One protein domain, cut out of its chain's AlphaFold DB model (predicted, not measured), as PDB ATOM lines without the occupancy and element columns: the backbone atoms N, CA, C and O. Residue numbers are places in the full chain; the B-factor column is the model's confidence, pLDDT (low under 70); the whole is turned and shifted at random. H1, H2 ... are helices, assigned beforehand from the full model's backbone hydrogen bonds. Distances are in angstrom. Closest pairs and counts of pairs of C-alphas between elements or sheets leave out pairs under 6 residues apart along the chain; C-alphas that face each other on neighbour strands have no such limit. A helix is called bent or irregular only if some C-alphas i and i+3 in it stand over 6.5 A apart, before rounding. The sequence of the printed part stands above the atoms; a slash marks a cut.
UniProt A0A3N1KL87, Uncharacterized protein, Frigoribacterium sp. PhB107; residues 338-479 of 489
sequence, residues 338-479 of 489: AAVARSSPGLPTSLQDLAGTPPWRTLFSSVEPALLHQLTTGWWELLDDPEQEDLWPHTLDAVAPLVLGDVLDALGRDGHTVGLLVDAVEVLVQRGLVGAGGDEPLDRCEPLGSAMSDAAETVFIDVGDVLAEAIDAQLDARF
ATOM      1  N   ALA A 338      29.899 -24.519  -2.566       92.00
ATOM      2  CA  ALA A 338      28.870 -23.582  -2.128       92.00
ATOM      3  C   ALA A 338      27.784 -23.376  -3.200       92.00
ATOM      4  O   ALA A 338      26.609 -23.274  -2.858       92.00
ATOM      5  N   ALA A 339      28.151 -23.328  -4.483       92.31
ATOM      6  CA  ALA A 339      27.225 -23.210  -5.606       92.31
ATOM      7  C   ALA A 339      26.386 -24.481  -5.827       92.31
ATOM      8  O   ALA A 339      25.180 -24.378  -6.045       92.31
ATOM      9  N   VAL A 340      26.980 -25.670  -5.701       93.69
ATOM     10  CA  VAL A 340      26.298 -26.975  -5.744       93.69
ATOM     11  C   VAL A 340      25.313 -27.117  -4.582       93.69
ATOM     12  O   VAL A 340      24.194 -27.584  -4.778       93.69
ATOM     13  N   ALA A 341      25.677 -26.643  -3.387       94.19
ATOM     14  CA  ALA A 341      24.817 -26.689  -2.204       94.19
ATOM     15  C   ALA A 341      23.608 -25.732  -2.260       94.19
ATOM     16  O   ALA A 341      22.691 -25.862  -1.445       94.19
ATOM     17  N   ARG A 342      23.578 -24.760  -3.187       94.75
ATOM     18  CA  ARG A 342      22.419 -23.868  -3.361       94.75
ATOM     19  C   ARG A 342      21.232 -24.631  -3.935       94.75
ATOM     20  O   ARG A 342      21.381 -25.494  -4.797       94.75
ATOM     21  N   SER A 343      20.040 -24.266  -3.477       93.88
ATOM     22  CA  SER A 343      18.797 -24.766  -4.056       93.88
ATOM     23  C   SER A 343      18.632 -24.278  -5.494       93.88
ATOM     24  O   SER A 343      18.995 -23.145  -5.813       93.88
ATOM     25  N   SER A 344      18.041 -25.131  -6.329       92.56
ATOM     26  CA  SER A 344      17.620 -24.791  -7.687       92.56
ATOM     27  C   SER A 344      16.772 -23.511  -7.694       92.56
ATOM     28  O   SER A 344      15.801 -23.441  -6.931       92.56
ATOM     29  N   PRO A 345      17.062 -22.514  -8.548       92.12
ATOM     30  CA  PRO A 345      16.168 -21.376  -8.767       92.12
ATOM     31  C   PRO A 345      14.860 -21.766  -9.482       92.12
ATOM     32  O   PRO A 345      13.953 -20.941  -9.576       92.12
ATOM     33  N   GLY A 346      14.750 -23.001  -9.985       93.81
ATOM     34  CA  GLY A 346      13.688 -23.412 -10.900       93.81
ATOM     35  C   GLY A 346      13.946 -22.939 -12.334       93.81
ATOM     36  O   GLY A 346      15.067 -22.577 -12.688       93.81
ATOM     37  N   LEU A 347      12.907 -22.976 -13.172       95.62
ATOM     38  CA  LEU A 347      12.980 -22.512 -14.561       95.62
ATOM     39  C   LEU A 347      12.742 -20.996 -14.658       95.62
ATOM     40  O   LEU A 347      11.873 -20.475 -13.943       95.62
ATOM     41  N   PRO A 348      13.450 -20.289 -15.560       96.00
ATOM     42  CA  PRO A 348      13.200 -18.875 -15.815       96.00
ATOM     43  C   PRO A 348      11.776 -18.660 -16.349       96.00
ATOM     44  O   PRO A 348      11.168 -19.554 -16.939       96.00
ATOM     45  N   THR A 349      11.218 -17.465 -16.124       96.12
ATOM     46  CA  THR A 349       9.813 -17.148 -16.448       96.12
ATOM     47  C   THR A 349       9.470 -17.370 -17.924       96.12
ATOM     48  O   THR A 349       8.382 -17.851 -18.222       96.12
ATOM     49  N   SER A 350      10.409 -17.093 -18.827       96.12
ATOM     50  CA  SER A 350      10.335 -17.356 -20.273       96.12
ATOM     51  C   SER A 350      10.046 -18.820 -20.623       96.12
ATOM     52  O   SER A 350       9.369 -19.090 -21.613       96.12
ATOM     53  N   LEU A 351      10.504 -19.766 -19.798       97.06
ATOM     54  CA  LEU A 351      10.389 -21.205 -20.048       97.06
ATOM     55  C   LEU A 351       9.247 -21.876 -19.269       97.06
ATOM     56  O   LEU A 351       8.942 -23.049 -19.506       97.06
ATOM     57  N   GLN A 352       8.574 -21.157 -18.363       95.75
ATOM     58  CA  GLN A 352       7.514 -21.728 -17.519       95.75
ATOM     59  C   GLN A 352       6.351 -22.292 -18.336       95.75
ATOM     60  O   GLN A 352       5.832 -23.364 -18.015       95.75
ATOM     61  N   ASP A 353       5.984 -21.629 -19.433       95.50
ATOM     62  CA  ASP A 353       4.890 -22.093 -20.280       95.50
ATOM     63  C   ASP A 353       5.240 -23.401 -21.010       95.50
ATOM     64  O   ASP A 353       4.338 -24.173 -21.340       95.50
ATOM     65  N   LEU A 354       6.522 -23.660 -21.303       96.88
ATOM     66  CA  LEU A 354       6.975 -24.895 -21.960       96.88
ATOM     67  C   LEU A 354       6.995 -26.075 -20.984       96.88
ATOM     68  O   LEU A 354       6.591 -27.179 -21.354       96.88
ATOM     69  N   ALA A 355       7.364 -25.827 -19.724       95.31
ATOM     70  CA  ALA A 355       7.487 -26.836 -18.668       95.31
ATOM     71  C   ALA A 355       6.198 -27.644 -18.405       95.31
ATOM     72  O   ALA A 355       6.236 -28.762 -17.884       95.31
ATOM     73  N   GLY A 356       5.037 -27.091 -18.777       94.50
ATOM     74  CA  GLY A 356       3.751 -27.783 -18.690       94.50
ATOM     75  C   GLY A 356       3.606 -28.952 -19.670       94.50
ATOM     76  O   GLY A 356       2.853 -29.889 -19.386       94.50
ATOM     77  N   THR A 357       4.330 -28.930 -20.791       97.62
ATOM     78  CA  THR A 357       4.218 -29.939 -21.853       97.62
ATOM     79  C   THR A 357       5.057 -31.189 -21.543       97.62
ATOM     80  O   THR A 357       6.139 -31.064 -20.966       97.62
ATOM     81  N   PRO A 358       4.588 -32.405 -21.893       98.00
ATOM     82  CA  PRO A 358       5.312 -33.641 -21.594       98.00
ATOM     83  C   PRO A 358       6.771 -33.700 -22.087       98.00
ATOM     84  O   PRO A 358       7.616 -34.017 -21.251       98.00
ATOM     85  N   PRO A 359       7.109 -33.377 -23.358       97.75
ATOM     86  CA  PRO A 359       8.492 -33.504 -23.827       97.75
ATOM     87  C   PRO A 359       9.442 -32.552 -23.086       97.75
ATOM     88  O   PRO A 359      10.484 -32.976 -22.591       97.75
ATOM     89  N   TRP A 360       9.043 -31.290 -22.897       98.00
ATOM     90  CA  TRP A 360       9.854 -30.294 -22.190       98.00
ATOM     91  C   TRP A 360       9.998 -30.578 -20.697       98.00
ATOM     92  O   TRP A 360      11.052 -30.316 -20.128       98.00
ATOM     93  N   ARG A 361       8.982 -31.162 -20.048       97.75
ATOM     94  CA  ARG A 361       9.101 -31.598 -18.651       97.75
ATOM     95  C   ARG A 361      10.203 -32.642 -18.485       97.75
ATOM     96  O   ARG A 361      10.979 -32.541 -17.537       97.75
ATOM     97  N   THR A 362      10.267 -33.616 -19.393       97.62
ATOM     98  CA  THR A 362      11.317 -34.643 -19.399       97.62
ATOM     99  C   THR A 362      12.685 -34.002 -19.607       97.62
ATOM    100  O   THR A 362      13.567 -34.185 -18.773       97.62
ATOM    101  N   LEU A 363      12.839 -33.171 -20.643       97.88
ATOM    102  CA  LEU A 363      14.106 -32.496 -20.946       97.88
ATOM    103  C   LEU A 363      14.601 -31.621 -19.780       97.88
ATOM    104  O   LEU A 363      15.737 -31.769 -19.333       97.88
ATOM    105  N   PHE A 364      13.743 -30.760 -19.222       97.94
ATOM    106  CA  PHE A 364      14.117 -29.889 -18.103       97.94
ATOM    107  C   PHE A 364      14.444 -30.660 -16.820       97.94
ATOM    108  O   PHE A 364      15.265 -30.192 -16.032       97.94
ATOM    109  N   SER A 365      13.853 -31.841 -16.606       97.06
ATOM    110  CA  SER A 365      14.169 -32.665 -15.431       97.06
ATOM    111  C   SER A 365      15.599 -33.221 -15.440       97.06
ATOM    112  O   SER A 365      16.140 -33.500 -14.371       97.06
ATOM    113  N   SER A 366      16.232 -33.304 -16.615       97.62
ATOM    114  CA  SER A 366      17.614 -33.771 -16.779       97.62
ATOM    115  C   SER A 366      18.663 -32.664 -16.617       97.62
ATOM    116  O   SER A 366      19.820 -32.967 -16.339       97.62
ATOM    117  N   VAL A 367      18.277 -31.386 -16.742       97.81
ATOM    118  CA  VAL A 367      19.216 -30.246 -16.749       97.81
ATOM    119  C   VAL A 367      19.944 -30.080 -15.415       97.81
ATOM    120  O   VAL A 367      21.167 -29.995 -15.389       97.81
ATOM    121  N   GLU A 368      19.219 -30.027 -14.295       97.00
ATOM    122  CA  GLU A 368      19.849 -29.800 -12.986       97.00
ATOM    123  C   GLU A 368      20.772 -30.958 -12.564       97.00
ATOM    124  O   GLU A 368      21.905 -30.672 -12.171       97.00
ATOM    125  N   PRO A 369      20.378 -32.243 -12.669       97.44
ATOM    126  CA  PRO A 369      21.287 -33.354 -12.397       97.44
ATOM    127  C   PRO A 369      22.562 -33.320 -13.250       97.44
ATOM    128  O   PRO A 369      23.646 -33.516 -12.704       97.44
ATOM    129  N   ALA A 370      22.445 -33.029 -14.551       97.12
ATOM    130  CA  ALA A 370      23.587 -32.907 -15.455       97.12
ATOM    131  C   ALA A 370      24.497 -31.729 -15.071       97.12
ATOM    132  O   ALA A 370      25.711 -31.886 -14.958       97.12
ATOM    133  N   LEU A 371      23.923 -30.563 -14.758       96.56
ATOM    134  CA  LEU A 371      24.688 -29.409 -14.285       96.56
ATOM    135  C   LEU A 371      25.424 -29.703 -12.975       96.56
ATOM    136  O   LEU A 371      26.605 -29.389 -12.845       96.56
ATOM    137  N   LEU A 372      24.745 -30.295 -11.992       95.81
ATOM    138  CA  LEU A 372      25.363 -30.645 -10.715       95.81
ATOM    139  C   LEU A 372      26.459 -31.695 -10.891       95.81
ATOM    140  O   LEU A 372      27.483 -31.607 -10.211       95.81
ATOM    141  N   HIS A 373      26.262 -32.655 -11.799       94.75
ATOM    142  CA  HIS A 373      27.298 -33.607 -12.176       94.75
ATOM    143  C   HIS A 373      28.521 -32.866 -12.713       94.75
ATOM    144  O   HIS A 373      29.575 -32.955 -12.089       94.75
ATOM    145  N   GLN A 374      28.355 -32.050 -13.759       94.00
ATOM    146  CA  GLN A 374      29.442 -31.280 -14.363       94.00
ATOM    147  C   GLN A 374      30.160 -30.394 -13.347       94.00
ATOM    148  O   GLN A 374      31.382 -30.425 -13.277       94.00
ATOM    149  N   LEU A 375      29.441 -29.659 -12.497       92.38
ATOM    150  CA  LEU A 375      30.061 -28.828 -11.459       92.38
ATOM    151  C   LEU A 375      30.830 -29.645 -10.408       92.38
ATOM    152  O   LEU A 375      31.776 -29.130  -9.820       92.38
ATOM    153  N   THR A 376      30.442 -30.895 -10.151       89.94
ATOM    154  CA  THR A 376      31.089 -31.747  -9.140       89.94
ATOM    155  C   THR A 376      32.272 -32.534  -9.703       89.94
ATOM    156  O   THR A 376      33.233 -32.778  -8.978       89.94
ATOM    157  N   THR A 377      32.199 -32.970 -10.962       86.06
ATOM    158  CA  THR A 377      33.199 -33.854 -11.589       86.06
ATOM    159  C   THR A 377      34.138 -33.138 -12.550       86.06
ATOM    160  O   THR A 377      35.209 -33.662 -12.857       86.06
ATOM    161  N   GLY A 378      33.758 -31.956 -13.033       81.12
ATOM    162  CA  GLY A 378      34.588 -31.164 -13.924       81.12
ATOM    163  C   GLY A 378      35.792 -30.550 -13.212       81.12
ATOM    164  O   GLY A 378      35.829 -30.381 -11.992       81.12
ATOM    165  N   TRP A 379      36.804 -30.209 -14.004       71.38
ATOM    166  CA  TRP A 379      38.105 -29.731 -13.531       71.38
ATOM    167  C   TRP A 379      38.063 -28.221 -13.264       71.38
ATOM    168  O   TRP A 379      38.816 -27.437 -13.837       71.38
ATOM    169  N   TRP A 380      37.137 -27.800 -12.403       75.44
ATOM    170  CA  TRP A 380      36.876 -26.391 -12.092       75.44
ATOM    171  C   TRP A 380      37.667 -25.887 -10.879       75.44
ATOM    172  O   TRP A 380      37.566 -24.726 -10.505       75.44
ATOM    173  N   GLU A 381      38.468 -26.754 -10.260       64.75
ATOM    174  CA  GLU A 381      39.236 -26.478  -9.039       64.75
ATOM    175  C   GLU A 381      40.195 -25.285  -9.186       64.75
ATOM    176  O   GLU A 381      40.491 -24.602  -8.208       64.75
ATOM    177  N   LEU A 382      40.651 -25.002 -10.413       62.66
ATOM    178  CA  LEU A 382      41.487 -23.839 -10.735       62.66
ATOM    179  C   LEU A 382      40.760 -22.501 -10.535       62.66
ATOM    180  O   LEU A 382      41.411 -21.468 -10.445       62.66
ATOM    181  N   LEU A 383      39.430 -22.504 -10.451       67.12
ATOM    182  CA  LEU A 383      38.627 -21.292 -10.313       67.12
ATOM    183  C   LEU A 383      38.514 -20.796  -8.864       67.12
ATOM    184  O   LEU A 383      38.109 -19.659  -8.636       67.12
ATOM    185  N   ASP A 384      38.864 -21.612  -7.869       72.56
ATOM    186  CA  ASP A 384      38.984 -21.127  -6.488       72.56
ATOM    187  C   ASP A 384      40.301 -20.366  -6.246       72.56
ATOM    188  O   ASP A 384      40.482 -19.789  -5.171       72.56
ATOM    189  N   ASP A 385      41.206 -20.332  -7.234       74.19
ATOM    190  CA  ASP A 385      42.407 -19.498  -7.220       74.19
ATOM    191  C   ASP A 385      42.018 -18.025  -7.487       74.19
ATOM    192  O   ASP A 385      41.486 -17.719  -8.561       74.19
ATOM    193  N   PRO A 386      42.271 -17.088  -6.549       75.44
ATOM    194  CA  PRO A 386      41.994 -15.665  -6.751       75.44
ATOM    195  C   PRO A 386      42.697 -15.073  -7.978       75.44
ATOM    196  O   PRO A 386      42.223 -14.088  -8.535       75.44
ATOM    197  N   GLU A 387      43.819 -15.658  -8.407       73.88
ATOM    198  CA  GLU A 387      44.556 -15.207  -9.592       73.88
ATOM    199  C   GLU A 387      43.847 -15.552 -10.910       73.88
ATOM    200  O   GLU A 387      44.221 -15.019 -11.950       73.88
ATOM    201  N   GLN A 388      42.824 -16.414 -10.871       76.69
ATOM    202  CA  GLN A 388      42.034 -16.855 -12.027       76.69
ATOM    203  C   GLN A 388      40.601 -16.298 -11.995       76.69
ATOM    204  O   GLN A 388      39.708 -16.814 -12.672       76.69
ATOM    205  N   GLU A 389      40.336 -15.264 -11.181       81.81
ATOM    206  CA  GLU A 389      38.986 -14.710 -11.025       81.81
ATOM    207  C   GLU A 389      38.391 -14.224 -12.364       81.81
ATOM    208  O   GLU A 389      37.189 -14.354 -12.602       81.81
ATOM    209  N   ASP A 390      39.235 -13.730 -13.270       81.25
ATOM    210  CA  ASP A 390      38.853 -13.227 -14.589       81.25
ATOM    211  C   ASP A 390      38.458 -14.326 -15.590       81.25
ATOM    212  O   ASP A 390      37.768 -14.036 -16.571       81.25
ATOM    213  N   LEU A 391      38.830 -15.586 -15.339       81.75
ATOM    214  CA  LEU A 391      38.440 -16.719 -16.183       81.75
ATOM    215  C   LEU A 391      37.020 -17.210 -15.921       81.75
ATOM    216  O   LEU A 391      36.419 -17.827 -16.801       81.75
ATOM    217  N   TRP A 392      36.465 -16.926 -14.742       85.69
ATOM    218  CA  TRP A 392      35.167 -17.449 -14.322       85.69
ATOM    219  C   TRP A 392      34.042 -17.286 -15.356       85.69
ATOM    220  O   TRP A 392      33.331 -18.265 -15.581       85.69
ATOM    221  N   PRO A 393      33.844 -16.119 -16.006       87.94
ATOM    222  CA  PRO A 393      32.789 -15.972 -17.008       87.94
ATOM    223  C   PRO A 393      32.958 -16.964 -18.164       87.94
ATOM    224  O   PRO A 393      32.028 -17.694 -18.492       87.94
ATOM    225  N   HIS A 394      34.174 -17.058 -18.708       82.62
ATOM    226  CA  HIS A 394      34.505 -17.961 -19.810       82.62
ATOM    227  C   HIS A 394      34.360 -19.426 -19.427       82.62
ATOM    228  O   HIS A 394      33.904 -20.241 -20.227       82.62
ATOM    229  N   THR A 395      34.737 -19.768 -18.200       85.31
ATOM    230  CA  THR A 395      34.612 -21.135 -17.721       85.31
ATOM    231  C   THR A 395      33.156 -21.530 -17.524       85.31
ATOM    232  O   THR A 395      32.777 -22.615 -17.952       85.31
ATOM    233  N   LEU A 396      32.317 -20.656 -16.958       89.62
ATOM    234  CA  LEU A 396      30.882 -20.924 -16.837       89.62
ATOM    235  C   LEU A 396      30.197 -21.023 -18.207       89.62
ATOM    236  O   LEU A 396      29.354 -21.896 -18.385       89.62
ATOM    237  N   ASP A 397      30.597 -20.207 -19.185       87.69
ATOM    238  CA  ASP A 397      30.097 -20.325 -20.562       87.69
ATOM    239  C   ASP A 397      30.470 -21.683 -21.191       87.69
ATOM    240  O   ASP A 397      29.678 -22.268 -21.928       87.69
ATOM    241  N   ALA A 398      31.646 -22.228 -20.860       88.19
ATOM    242  CA  ALA A 398      32.082 -23.546 -21.324       88.19
ATOM    243  C   ALA A 398      31.367 -24.724 -20.629       88.19
ATOM    244  O   ALA A 398      31.395 -25.837 -21.154       88.19
ATOM    245  N   VAL A 399      30.704 -24.510 -19.483       92.44
ATOM    246  CA  VAL A 399      29.922 -25.556 -18.795       92.44
ATOM    247  C   VAL A 399      28.663 -25.909 -19.588       92.44
ATOM    248  O   VAL A 399      28.303 -27.081 -19.664       92.44
ATOM    249  N   ALA A 400      28.002 -24.927 -20.207       94.06
ATOM    250  CA  ALA A 400      26.735 -25.134 -20.909       94.06
ATOM    251  C   ALA A 400      26.772 -26.247 -21.981       94.06
ATOM    252  O   ALA A 400      25.954 -27.166 -21.888       94.06
ATOM    253  N   PRO A 401      27.716 -26.260 -22.947       93.50
ATOM    254  CA  PRO A 401      27.782 -27.334 -23.942       93.50
ATOM    255  C   PRO A 401      28.086 -28.712 -23.334       93.50
ATOM    256  O   PRO A 401      27.576 -29.716 -23.827       93.50
ATOM    257  N   LEU A 402      28.857 -28.783 -22.242       93.25
ATOM    258  CA  LEU A 402      29.119 -30.049 -21.542       93.25
ATOM    259  C   LEU A 402      27.851 -30.589 -20.871       93.25
ATOM    260  O   LEU A 402      27.551 -31.777 -20.964       93.25
ATOM    261  N   VAL A 403      27.069 -29.707 -20.244       96.44
ATOM    262  CA  VAL A 403      25.783 -30.071 -19.635       96.44
ATOM    263  C   VAL A 403      24.784 -30.534 -20.692       96.44
ATOM    264  O   VAL A 403      24.062 -31.496 -20.448       96.44
ATOM    265  N   LEU A 404      24.751 -29.906 -21.873       96.31
ATOM    266  CA  LEU A 404      23.912 -30.364 -22.987       96.31
ATOM    267  C   LEU A 404      24.272 -31.792 -23.426       96.31
ATOM    268  O   LEU A 404      23.368 -32.609 -23.608       96.31
ATOM    269  N   GLY A 405      25.568 -32.105 -23.533       94.19
ATOM    270  CA  GLY A 405      26.039 -33.467 -23.804       94.19
ATOM    271  C   GLY A 405      25.575 -34.470 -22.742       94.19
ATOM    272  O   GLY A 405      24.986 -35.497 -23.076       94.19
ATOM    273  N   ASP A 406      25.734 -34.134 -21.461       95.50
ATOM    274  CA  ASP A 406      25.291 -34.982 -20.345       95.50
ATOM    275  C   ASP A 406      23.773 -35.193 -20.304       95.50
ATOM    276  O   ASP A 406      23.308 -36.282 -19.956       95.50
ATOM    277  N   VAL A 407      22.990 -34.160 -20.642       96.88
ATOM    278  CA  VAL A 407      21.529 -34.259 -20.767       96.88
ATOM    279  C   VAL A 407      21.173 -35.267 -21.855       96.88
ATOM    280  O   VAL A 407      20.349 -36.150 -21.611       96.88
ATOM    281  N   LEU A 408      21.806 -35.172 -23.027       97.00
ATOM    282  CA  LEU A 408      21.567 -36.085 -24.143       97.00
ATOM    283  C   LEU A 408      21.922 -37.533 -23.772       97.00
ATOM    284  O   LEU A 408      21.109 -38.440 -23.962       97.00
ATOM    285  N   ASP A 409      23.089 -37.735 -23.163       94.12
ATOM    286  CA  ASP A 409      23.559 -39.045 -22.712       94.12
ATOM    287  C   ASP A 409      22.655 -39.649 -21.630       94.12
ATOM    288  O   ASP A 409      22.386 -40.853 -21.632       94.12
ATOM    289  N   ALA A 410      22.175 -38.834 -20.686       95.50
ATOM    290  CA  ALA A 410      21.242 -39.281 -19.656       95.50
ATOM    291  C   ALA A 410      19.914 -39.741 -20.268       95.50
ATOM    292  O   ALA A 410      19.447 -40.835 -19.959       95.50
ATOM    293  N   LEU A 411      19.355 -38.957 -21.193       96.62
ATOM    294  CA  LEU A 411      18.115 -39.309 -21.884       96.62
ATOM    295  C   LEU A 411      18.269 -40.597 -22.707       96.62
ATOM    296  O   LEU A 411      17.383 -41.451 -22.672       96.62
ATOM    297  N   GLY A 412      19.400 -40.772 -23.396       96.00
ATOM    298  CA  GLY A 412      19.715 -42.006 -24.118       96.00
ATOM    299  C   GLY A 412      19.805 -43.228 -23.194       96.00
ATOM    300  O   GLY A 412      19.232 -44.276 -23.498       96.00
ATOM    301  N   ARG A 413      20.449 -43.092 -22.023       95.56
ATOM    302  CA  ARG A 413      20.514 -44.160 -21.001       95.56
ATOM    303  C   ARG A 413      19.143 -44.543 -20.446       95.56
ATOM    304  O   ARG A 413      18.915 -45.723 -20.182       95.56
ATOM    305  N   ASP A 414      18.239 -43.577 -20.323       96.94
ATOM    306  CA  ASP A 414      16.858 -43.797 -19.878       96.94
ATOM    307  C   ASP A 414      15.952 -44.366 -20.991       96.94
ATOM    308  O   ASP A 414      14.770 -44.643 -20.767       96.94
ATOM    309  N   GLY A 415      16.506 -44.604 -22.187       96.69
ATOM    310  CA  GLY A 415      15.817 -45.230 -23.315       96.69
ATOM    311  C   GLY A 415      14.979 -44.263 -24.148       96.69
ATOM    312  O   GLY A 415      14.118 -44.709 -24.911       96.69
ATOM    313  N   HIS A 416      15.198 -42.952 -24.015       97.81
ATOM    314  CA  HIS A 416      14.574 -41.966 -24.888       97.81
ATOM    315  C   HIS A 416      15.205 -41.980 -26.286       97.81
ATOM    316  O   HIS A 416      16.377 -42.305 -26.477       97.81
ATOM    317  N   THR A 417      14.396 -41.616 -27.277       97.56
ATOM    318  CA  THR A 417      14.762 -41.610 -28.696       97.56
ATOM    319  C   THR A 417      14.647 -40.203 -29.277       97.56
ATOM    320  O   THR A 417      14.091 -39.300 -28.643       97.56
ATOM    321  N   VAL A 418      15.104 -40.023 -30.517       97.31
ATOM    322  CA  VAL A 418      14.950 -38.789 -31.310       97.31
ATOM    323  C   VAL A 418      13.495 -38.308 -31.355       97.31
ATOM    324  O   VAL A 418      13.241 -37.106 -31.390       97.31
ATOM    325  N   GLY A 419      12.520 -39.215 -31.238       97.44
ATOM    326  CA  GLY A 419      11.103 -38.875 -31.116       97.44
ATOM    327  C   GLY A 419      10.779 -37.868 -30.003       97.44
ATOM    328  O   GLY A 419       9.906 -37.032 -30.215       97.44
ATOM    329  N   LEU A 420      11.503 -37.891 -28.874       97.88
ATOM    330  CA  LEU A 420      11.352 -36.907 -27.791       97.88
ATOM    331  C   LEU A 420      11.756 -35.495 -28.240       97.88
ATOM    332  O   LEU A 420      11.072 -34.527 -27.907       97.88
ATOM    333  N   LEU A 421      12.859 -35.378 -28.986       97.50
ATOM    334  CA  LEU A 421      13.351 -34.099 -29.500       97.50
ATOM    335  C   LEU A 421      12.403 -33.542 -30.563       97.50
ATOM    336  O   LEU A 421      12.064 -32.363 -30.528       97.50
ATOM    337  N   VAL A 422      11.902 -34.407 -31.450       96.75
ATOM    338  CA  VAL A 422      10.905 -34.023 -32.457       96.75
ATOM    339  C   VAL A 422       9.629 -33.502 -31.789       96.75
ATOM    340  O   VAL A 422       9.155 -32.428 -32.151       96.75
ATOM    341  N   ASP A 423       9.114 -34.187 -30.761       97.56
ATOM    342  CA  ASP A 423       7.955 -33.711 -29.987       97.56
ATOM    343  C   ASP A 423       8.216 -32.345 -29.329       97.56
ATOM    344  O   ASP A 423       7.322 -31.498 -29.255       97.56
ATOM    345  N   ALA A 424       9.438 -32.105 -28.844       97.69
ATOM    346  CA  ALA A 424       9.822 -30.827 -28.254       97.69
ATOM    347  C   ALA A 424       9.849 -29.693 -29.294       97.69
ATOM    348  O   ALA A 424       9.290 -28.623 -29.033       97.69
ATOM    349  N   VAL A 425      10.431 -29.934 -30.475       97.00
ATOM    350  CA  VAL A 425      10.464 -28.970 -31.589       97.00
ATOM    351  C   VAL A 425       9.064 -28.688 -32.125       97.00
ATOM    352  O   VAL A 425       8.727 -27.528 -32.351       97.00
ATOM    353  N   GLU A 426       8.197 -29.695 -32.247       96.69
ATOM    354  CA  GLU A 426       6.797 -29.493 -32.648       96.69
ATOM    355  C   GLU A 426       6.075 -28.503 -31.711       96.69
ATOM    356  O   GLU A 426       5.328 -27.639 -32.180       96.69
ATOM    357  N   VAL A 427       6.341 -28.555 -30.398       97.38
ATOM    358  CA  VAL A 427       5.818 -27.571 -29.430       97.38
ATOM    359  C   VAL A 427       6.372 -26.165 -29.695       97.38
ATOM    360  O   VAL A 427       5.616 -25.193 -29.602       97.38
ATOM    361  N   LEU A 428       7.658 -26.031 -30.036       96.50
ATOM    362  CA  LEU A 428       8.262 -24.736 -30.379       96.50
ATOM    363  C   LEU A 428       7.659 -24.154 -31.666       96.50
ATOM    364  O   LEU A 428       7.316 -22.970 -31.699       96.50
ATOM    365  N   VAL A 429       7.454 -24.985 -32.694       95.88
ATOM    366  CA  VAL A 429       6.819 -24.597 -33.965       95.88
ATOM    367  C   VAL A 429       5.375 -24.145 -33.738       95.88
ATOM    368  O   VAL A 429       4.976 -23.085 -34.218       95.88
ATOM    369  N   GLN A 430       4.591 -24.889 -32.949       96.31
ATOM    370  CA  GLN A 430       3.207 -24.518 -32.611       96.31
ATOM    371  C   GLN A 430       3.109 -23.166 -31.893       96.31
ATOM    372  O   GLN A 430       2.085 -22.488 -31.981       96.31
ATOM    373  N   ARG A 431       4.170 -22.768 -31.186       95.50
ATOM    374  CA  ARG A 431       4.275 -21.483 -30.484       95.50
ATOM    375  C   ARG A 431       4.934 -20.382 -31.312       95.50
ATOM    376  O   ARG A 431       5.010 -19.253 -30.838       95.50
ATOM    377  N   GLY A 432       5.386 -20.689 -32.528       95.25
ATOM    378  CA  GLY A 432       6.079 -19.745 -33.404       95.25
ATOM    379  C   GLY A 432       7.454 -19.318 -32.887       95.25
ATOM    380  O   GLY A 432       7.890 -18.215 -33.203       95.25
ATOM    381  N   LEU A 433       8.108 -20.152 -32.068       91.69
ATOM    382  CA  LEU A 433       9.444 -19.883 -31.521       91.69
ATOM    383  C   LEU A 433      10.562 -20.316 -32.477       91.69
ATOM    384  O   LEU A 433      11.617 -19.692 -32.497       91.69
ATOM    385  N   VAL A 434      10.311 -21.338 -33.298       92.69
ATOM    386  CA  VAL A 434      11.220 -21.816 -34.351       92.69
ATOM    387  C   VAL A 434      10.447 -22.045 -35.652       92.69
ATOM    388  O   VAL A 434       9.224 -22.220 -35.641       92.69
ATOM    389  N   GLY A 435      11.147 -22.005 -36.787       91.12
ATOM    390  CA  GLY A 435      10.564 -22.330 -38.090       91.12
ATOM    391  C   GLY A 435      10.254 -23.825 -38.219       91.12
ATOM    392  O   GLY A 435      10.841 -24.644 -37.522       91.12
ATOM    393  N   ALA A 436       9.346 -24.196 -39.126       85.44
ATOM    394  CA  ALA A 436       9.199 -25.601 -39.506       85.44
ATOM    395  C   ALA A 436      10.500 -26.058 -40.195       85.44
ATOM    396  O   ALA A 436      10.841 -25.534 -41.255       85.44
ATOM    397  N   GLY A 437      11.246 -26.954 -39.538       78.75
ATOM    398  CA  GLY A 437      12.532 -27.486 -40.003       78.75
ATOM    399  C   GLY A 437      12.434 -28.314 -41.290       78.75
ATOM    400  O   GLY A 437      11.340 -28.588 -41.779       78.75
ATOM    401  N   GLY A 438      13.596 -28.660 -41.857       71.94
ATOM    402  CA  GLY A 438      13.764 -29.193 -43.217       71.94
ATOM    403  C   GLY A 438      13.025 -30.500 -43.550       71.94
ATOM    404  O   GLY A 438      12.629 -31.259 -42.675       71.94
ATOM    405  N   ASP A 439      12.884 -30.768 -44.854       82.38
ATOM    406  CA  ASP A 439      12.112 -31.887 -45.432       82.38
ATOM    407  C   ASP A 439      12.736 -33.289 -45.222       82.38
ATOM    408  O   ASP A 439      12.239 -34.277 -45.773       82.38
ATOM    409  N   GLU A 440      13.841 -33.408 -44.483       89.38
ATOM    410  CA  GLU A 440      14.542 -34.684 -44.336       89.38
ATOM    411  C   GLU A 440      13.795 -35.618 -43.364       89.38
ATOM    412  O   GLU A 440      13.472 -35.224 -42.240       89.38
ATOM    413  N   PRO A 441      13.470 -36.861 -43.771       89.94
ATOM    414  CA  PRO A 441      12.748 -37.784 -42.907       89.94
ATOM    415  C   PRO A 441      13.613 -38.213 -41.713       89.94
ATOM    416  O   PRO A 441      14.623 -38.889 -41.883       89.94
ATOM    417  N   LEU A 442      13.167 -37.871 -40.503       95.25
ATOM    418  CA  LEU A 442      13.784 -38.274 -39.235       95.25
ATOM    419  C   LEU A 442      13.254 -39.630 -38.745       95.25
ATOM    420  O   LEU A 442      12.038 -39.831 -38.640       95.25
ATOM    421  N   ASP A 443      14.156 -40.539 -38.368       96.50
ATOM    422  CA  ASP A 443      13.783 -41.768 -37.664       96.50
ATOM    423  C   ASP A 443      13.530 -41.474 -36.178       96.50
ATOM    424  O   ASP A 443      14.439 -41.352 -35.364       96.50
ATOM    425  N   ARG A 444      12.256 -41.395 -35.789       97.25
ATOM    426  CA  ARG A 444      11.852 -41.117 -34.398       97.25
ATOM    427  C   ARG A 444      12.250 -42.224 -33.411       97.25
ATOM    428  O   ARG A 444      12.205 -41.987 -32.201       97.25
ATOM    429  N   CYS A 445      12.590 -43.416 -33.894       97.44
ATOM    430  CA  CYS A 445      13.038 -44.540 -33.075       97.44
ATOM    431  C   CYS A 445      14.560 -44.561 -32.876       97.44
ATOM    432  O   CYS A 445      15.050 -45.392 -32.111       97.44
ATOM    433  N   GLU A 446      15.298 -43.668 -33.539       96.62
ATOM    434  CA  GLU A 446      16.744 -43.539 -33.398       96.62
ATOM    435  C   GLU A 446      17.128 -43.227 -31.935       96.62
ATOM    436  O   GLU A 446      16.498 -42.368 -31.305       96.62
ATOM    437  N   PRO A 447      18.115 -43.928 -31.346       96.12
ATOM    438  CA  PRO A 447      18.554 -43.664 -29.978       96.12
ATOM    439  C   PRO A 447      19.255 -42.304 -29.857       96.12
ATOM    440  O   PRO A 447      19.982 -41.889 -30.756       96.12
ATOM    441  N   LEU A 448      19.078 -41.634 -28.715       96.38
ATOM    442  CA  LEU A 448      19.817 -40.410 -28.392       96.38
ATOM    443  C   LEU A 448      21.268 -40.720 -27.983       96.38
ATOM    444  O   LEU A 448      21.514 -41.713 -27.295       96.38
ATOM    445  N   GLY A 449      22.210 -39.855 -28.371       92.81
ATOM    446  CA  GLY A 449      23.623 -39.923 -27.980       92.81
ATOM    447  C   GLY A 449      24.587 -39.749 -29.158       92.81
ATOM    448  O   GLY A 449      24.223 -39.241 -30.213       92.81
ATOM    449  N   SER A 450      25.823 -40.230 -29.003       89.44
ATOM    450  CA  SER A 450      26.909 -40.053 -29.987       89.44
ATOM    451  C   SER A 450      26.710 -40.758 -31.338       89.44
ATOM    452  O   SER A 450      27.576 -40.663 -32.203       89.44
ATOM    453  N   ALA A 451      25.645 -41.546 -31.494       90.44
ATOM    454  CA  ALA A 451      25.334 -42.306 -32.706       90.44
ATOM    455  C   ALA A 451      24.170 -41.705 -33.511       90.44
ATOM    456  O   ALA A 451      23.695 -42.352 -34.442       90.44
ATOM    457  N   MET A 452      23.700 -40.513 -33.129       95.44
ATOM    458  CA  MET A 452      22.645 -39.798 -33.839       95.44
ATOM    459  C   MET A 452      23.082 -39.385 -35.248       95.44
ATOM    460  O   MET A 452      24.241 -39.056 -35.490       95.44
ATOM    461  N   SER A 453      22.123 -39.380 -36.165       95.88
ATOM    462  CA  SER A 453      22.234 -38.855 -37.517       95.88
ATOM    463  C   SER A 453      22.362 -37.329 -37.528       95.88
ATOM    464  O   SER A 453      21.838 -36.647 -36.646       95.88
ATOM    465  N   ASP A 454      22.978 -36.776 -38.577       94.56
ATOM    466  CA  ASP A 454      23.133 -35.323 -38.775       94.56
ATOM    467  C   ASP A 454      21.780 -34.576 -38.730       94.56
ATOM    468  O   ASP A 454      21.665 -33.460 -38.209       94.56
ATOM    469  N   ALA A 455      20.715 -35.206 -39.241       93.94
ATOM    470  CA  ALA A 455      19.360 -34.665 -39.176       93.94
ATOM    471  C   ALA A 455      18.867 -34.563 -37.723       93.94
ATOM    472  O   ALA A 455      18.294 -33.548 -37.325       93.94
ATOM    473  N   ALA A 456      19.109 -35.594 -36.910       94.69
ATOM    474  CA  ALA A 456      18.734 -35.602 -35.502       94.69
ATOM    475  C   ALA A 456      19.596 -34.638 -34.666       94.69
ATOM    476  O   ALA A 456      19.077 -34.004 -33.745       94.69
ATOM    477  N   GLU A 457      20.875 -34.470 -35.011       94.81
ATOM    478  CA  GLU A 457      21.753 -33.455 -34.416       94.81
ATOM    479  C   GLU A 457      21.229 -32.038 -34.691       94.81
ATOM    480  O   GLU A 457      21.172 -31.211 -33.784       94.81
ATOM    481  N   THR A 458      20.729 -31.777 -35.901       93.38
ATOM    482  CA  THR A 458      20.105 -30.488 -36.244       93.38
ATOM    483  C   THR A 458      18.878 -30.199 -35.372       93.38
ATOM    484  O   THR A 458      18.741 -29.099 -34.843       93.38
ATOM    485  N   VAL A 459      18.013 -31.195 -35.147       94.56
ATOM    486  CA  VAL A 459      16.864 -31.066 -34.226       94.56
ATOM    487  C   VAL A 459      17.334 -30.825 -32.788       94.56
ATOM    488  O   VAL A 459      16.717 -30.054 -32.051       94.56
ATOM    489  N   PHE A 460      18.425 -31.471 -32.369       96.00
ATOM    490  CA  PHE A 460      18.999 -31.253 -31.044       96.00
ATOM    491  C   PHE A 460      19.536 -29.832 -30.870       96.00
ATOM    492  O   PHE A 460      19.372 -29.284 -29.786       96.00
ATOM    493  N   ILE A 461      20.100 -29.208 -31.908       93.19
ATOM    494  CA  ILE A 461      20.544 -27.805 -31.861       93.19
ATOM    495  C   ILE A 461      19.361 -26.866 -31.566       93.19
ATOM    496  O   ILE A 461      19.456 -26.054 -30.648       93.19
ATOM    497  N   ASP A 462      18.219 -27.038 -32.243       93.44
ATOM    498  CA  ASP A 462      17.016 -26.214 -32.018       93.44
ATOM    499  C   ASP A 462      16.467 -26.346 -30.583       93.44
ATOM    500  O   ASP A 462      16.006 -25.380 -29.970       93.44
ATOM    501  N   VAL A 463      16.508 -27.559 -30.022       96.50
ATOM    502  CA  VAL A 463      16.152 -27.812 -28.612       96.50
ATOM    503  C   VAL A 463      17.235 -27.276 -27.668       96.50
ATOM    504  O   VAL A 463      16.928 -26.791 -26.575       96.50
ATOM    505  N   GLY A 464      18.492 -27.359 -28.095       95.94
ATOM    506  CA  GLY A 464      19.697 -26.994 -27.366       95.94
ATOM    507  C   GLY A 464      19.708 -25.532 -26.949       95.94
ATOM    508  O   GLY A 464      20.061 -25.258 -25.808       95.94
ATOM    509  N   ASP A 465      19.223 -24.618 -27.791       94.38
ATOM    510  CA  ASP A 465      19.118 -23.190 -27.457       94.38
ATOM    511  C   ASP A 465      18.196 -22.936 -26.248       94.38
ATOM    512  O   ASP A 465      18.519 -22.163 -25.342       94.38
ATOM    513  N   VAL A 466      17.061 -23.636 -26.178       97.25
ATOM    514  CA  VAL A 466      16.104 -23.516 -25.061       97.25
ATOM    515  C   VAL A 466      16.658 -24.163 -23.788       97.25
ATOM    516  O   VAL A 466      16.449 -23.668 -22.677       97.25
ATOM    517  N   LEU A 467      17.375 -25.281 -23.929       97.69
ATOM    518  CA  LEU A 467      18.058 -25.920 -22.806       97.69
ATOM    519  C   LEU A 467      19.232 -25.078 -22.301       97.69
ATOM    520  O   LEU A 467      19.417 -24.993 -21.087       97.69
ATOM    521  N   ALA A 468      19.968 -24.414 -23.191       96.38
ATOM    522  CA  ALA A 468      21.038 -23.488 -22.842       96.38
ATOM    523  C   ALA A 468      20.504 -22.337 -21.982       96.38
ATOM    524  O   ALA A 468      21.100 -22.039 -20.952       96.38
ATOM    525  N   GLU A 469      19.329 -21.778 -22.294       96.12
ATOM    526  CA  GLU A 469      18.686 -20.766 -21.443       96.12
ATOM    527  C   GLU A 469      18.371 -21.297 -20.027       96.12
ATOM    528  O   GLU A 469      18.599 -20.610 -19.026       96.12
ATOM    529  N   ALA A 470      17.878 -22.535 -19.913       97.12
ATOM    530  CA  ALA A 470      17.629 -23.161 -18.613       97.12
ATOM    531  C   ALA A 470      18.932 -23.405 -17.823       97.12
ATOM    532  O   ALA A 470      18.962 -23.190 -16.607       97.12
ATOM    533  N   ILE A 471      20.002 -23.832 -18.502       97.12
ATOM    534  CA  ILE A 471      21.337 -24.027 -17.917       97.12
ATOM    535  C   ILE A 471      21.916 -22.685 -17.456       97.12
ATOM    536  O   ILE A 471      22.392 -22.572 -16.325       97.12
ATOM    537  N   ASP A 472      21.809 -21.648 -18.281       95.50
ATOM    538  CA  ASP A 472      22.304 -20.304 -17.995       95.50
ATOM    539  C   ASP A 472      21.627 -19.701 -16.763       95.50
ATOM    540  O   ASP A 472      22.309 -19.195 -15.870       95.50
ATOM    541  N   ALA A 473      20.303 -19.838 -16.647       95.31
ATOM    542  CA  ALA A 473      19.559 -19.388 -15.472       95.31
ATOM    543  C   ALA A 473      20.008 -20.101 -14.181       95.31
ATOM    544  O   ALA A 473      20.092 -19.486 -13.112       95.31
ATOM    545  N   GLN A 474      20.321 -21.397 -14.267       96.62
ATOM    546  CA  GLN A 474      20.861 -22.165 -13.144       96.62
ATOM    547  C   GLN A 474      22.271 -21.697 -12.768       96.62
ATOM    548  O   GLN A 474      22.555 -21.503 -11.582       96.62
ATOM    549  N   LEU A 475      23.142 -21.488 -13.757       95.06
ATOM    550  CA  LEU A 475      24.497 -20.979 -13.553       95.06
ATOM    551  C   LEU A 475      24.477 -19.584 -12.917       95.06
ATOM    552  O   LEU A 475      25.168 -19.371 -11.925       95.06
ATOM    553  N   ASP A 476      23.635 -18.669 -13.391       94.31
ATOM    554  CA  ASP A 476      23.528 -17.305 -12.856       94.31
ATOM    555  C   ASP A 476      23.041 -17.274 -11.401       94.31
ATOM    556  O   ASP A 476      23.568 -16.527 -10.571       94.31
ATOM    557  N   ALA A 477      22.066 -18.116 -11.046       94.56
ATOM    558  CA  ALA A 477      21.593 -18.221  -9.665       94.56
ATOM    559  C   ALA A 477      22.660 -18.819  -8.729       94.56
ATOM    560  O   ALA A 477      22.803 -18.423  -7.561       94.56
ATOM    561  N   ARG A 478      23.436 -19.781  -9.237       94.31
ATOM    562  CA  ARG A 478      24.517 -20.433  -8.494       94.31
ATOM    563  C   ARG A 478      25.770 -19.552  -8.397       94.31
ATOM    564  O   ARG A 478      26.436 -19.584  -7.360       94.31
ATOM    565  N   PHE A 479      26.013 -18.688  -9.382       92.94
ATOM    566  CA  PHE A 479      27.176 -17.801  -9.501       92.94
ATOM    567  C   PHE A 479      26.774 -16.339  -9.802       92.94
ATOM    568  O   PHE A 479      27.109 -15.786 -10.853       92.94
TER     569      PHE A 479
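What this domain is: This is residues 338 to 479 of the 489 residues of an uncharacterized protein of Frigoribacterium sp. PhB107 (UniProt A0A3N1KL87). Kinked helices H4 and H6 cross as an X, bent H2 packs on both, and H5 crosses H6's first half. Residues 386 to 390 of H4 stick out. The printed part has 142 residues with six named helices, H1 to H6: all helix, compact, radius of gyration of the C-alphas 16.0 A, spans 51 by 32 by 25 A.

Where its parts are: From C-alpha 386 at (41.994, -15.665, -6.751), H4, residues 386 to 413, runs 38.4 A. H6, 454 to 478, runs 33.8 A to (24.517, -20.433, -8.494). H2, 358 to 377, assigned as one helix by its hydrogen bonds, is bent: C-alphas 365 and 368 are 6.8 A apart. H1 is 349 to 355, H3 381 to 384, H5 418 to 430.

How they stand to each other: Look at Ala 400 and Ala 468, the closest C-alphas of H4 and H6, 6.2 A apart; these helices touch at a steep tilt of 47 degrees. O i to N i+4 pairs within hydrogen-bond range number 20 of 21 in H6, 16 of 24 in H4 and 1 of 3 in H1, beside 3 of 4 O i to N i+3.

The domain as a whole: Residues 431 to 453 form a long link; residues 381 to 383 are under pLDDT 70.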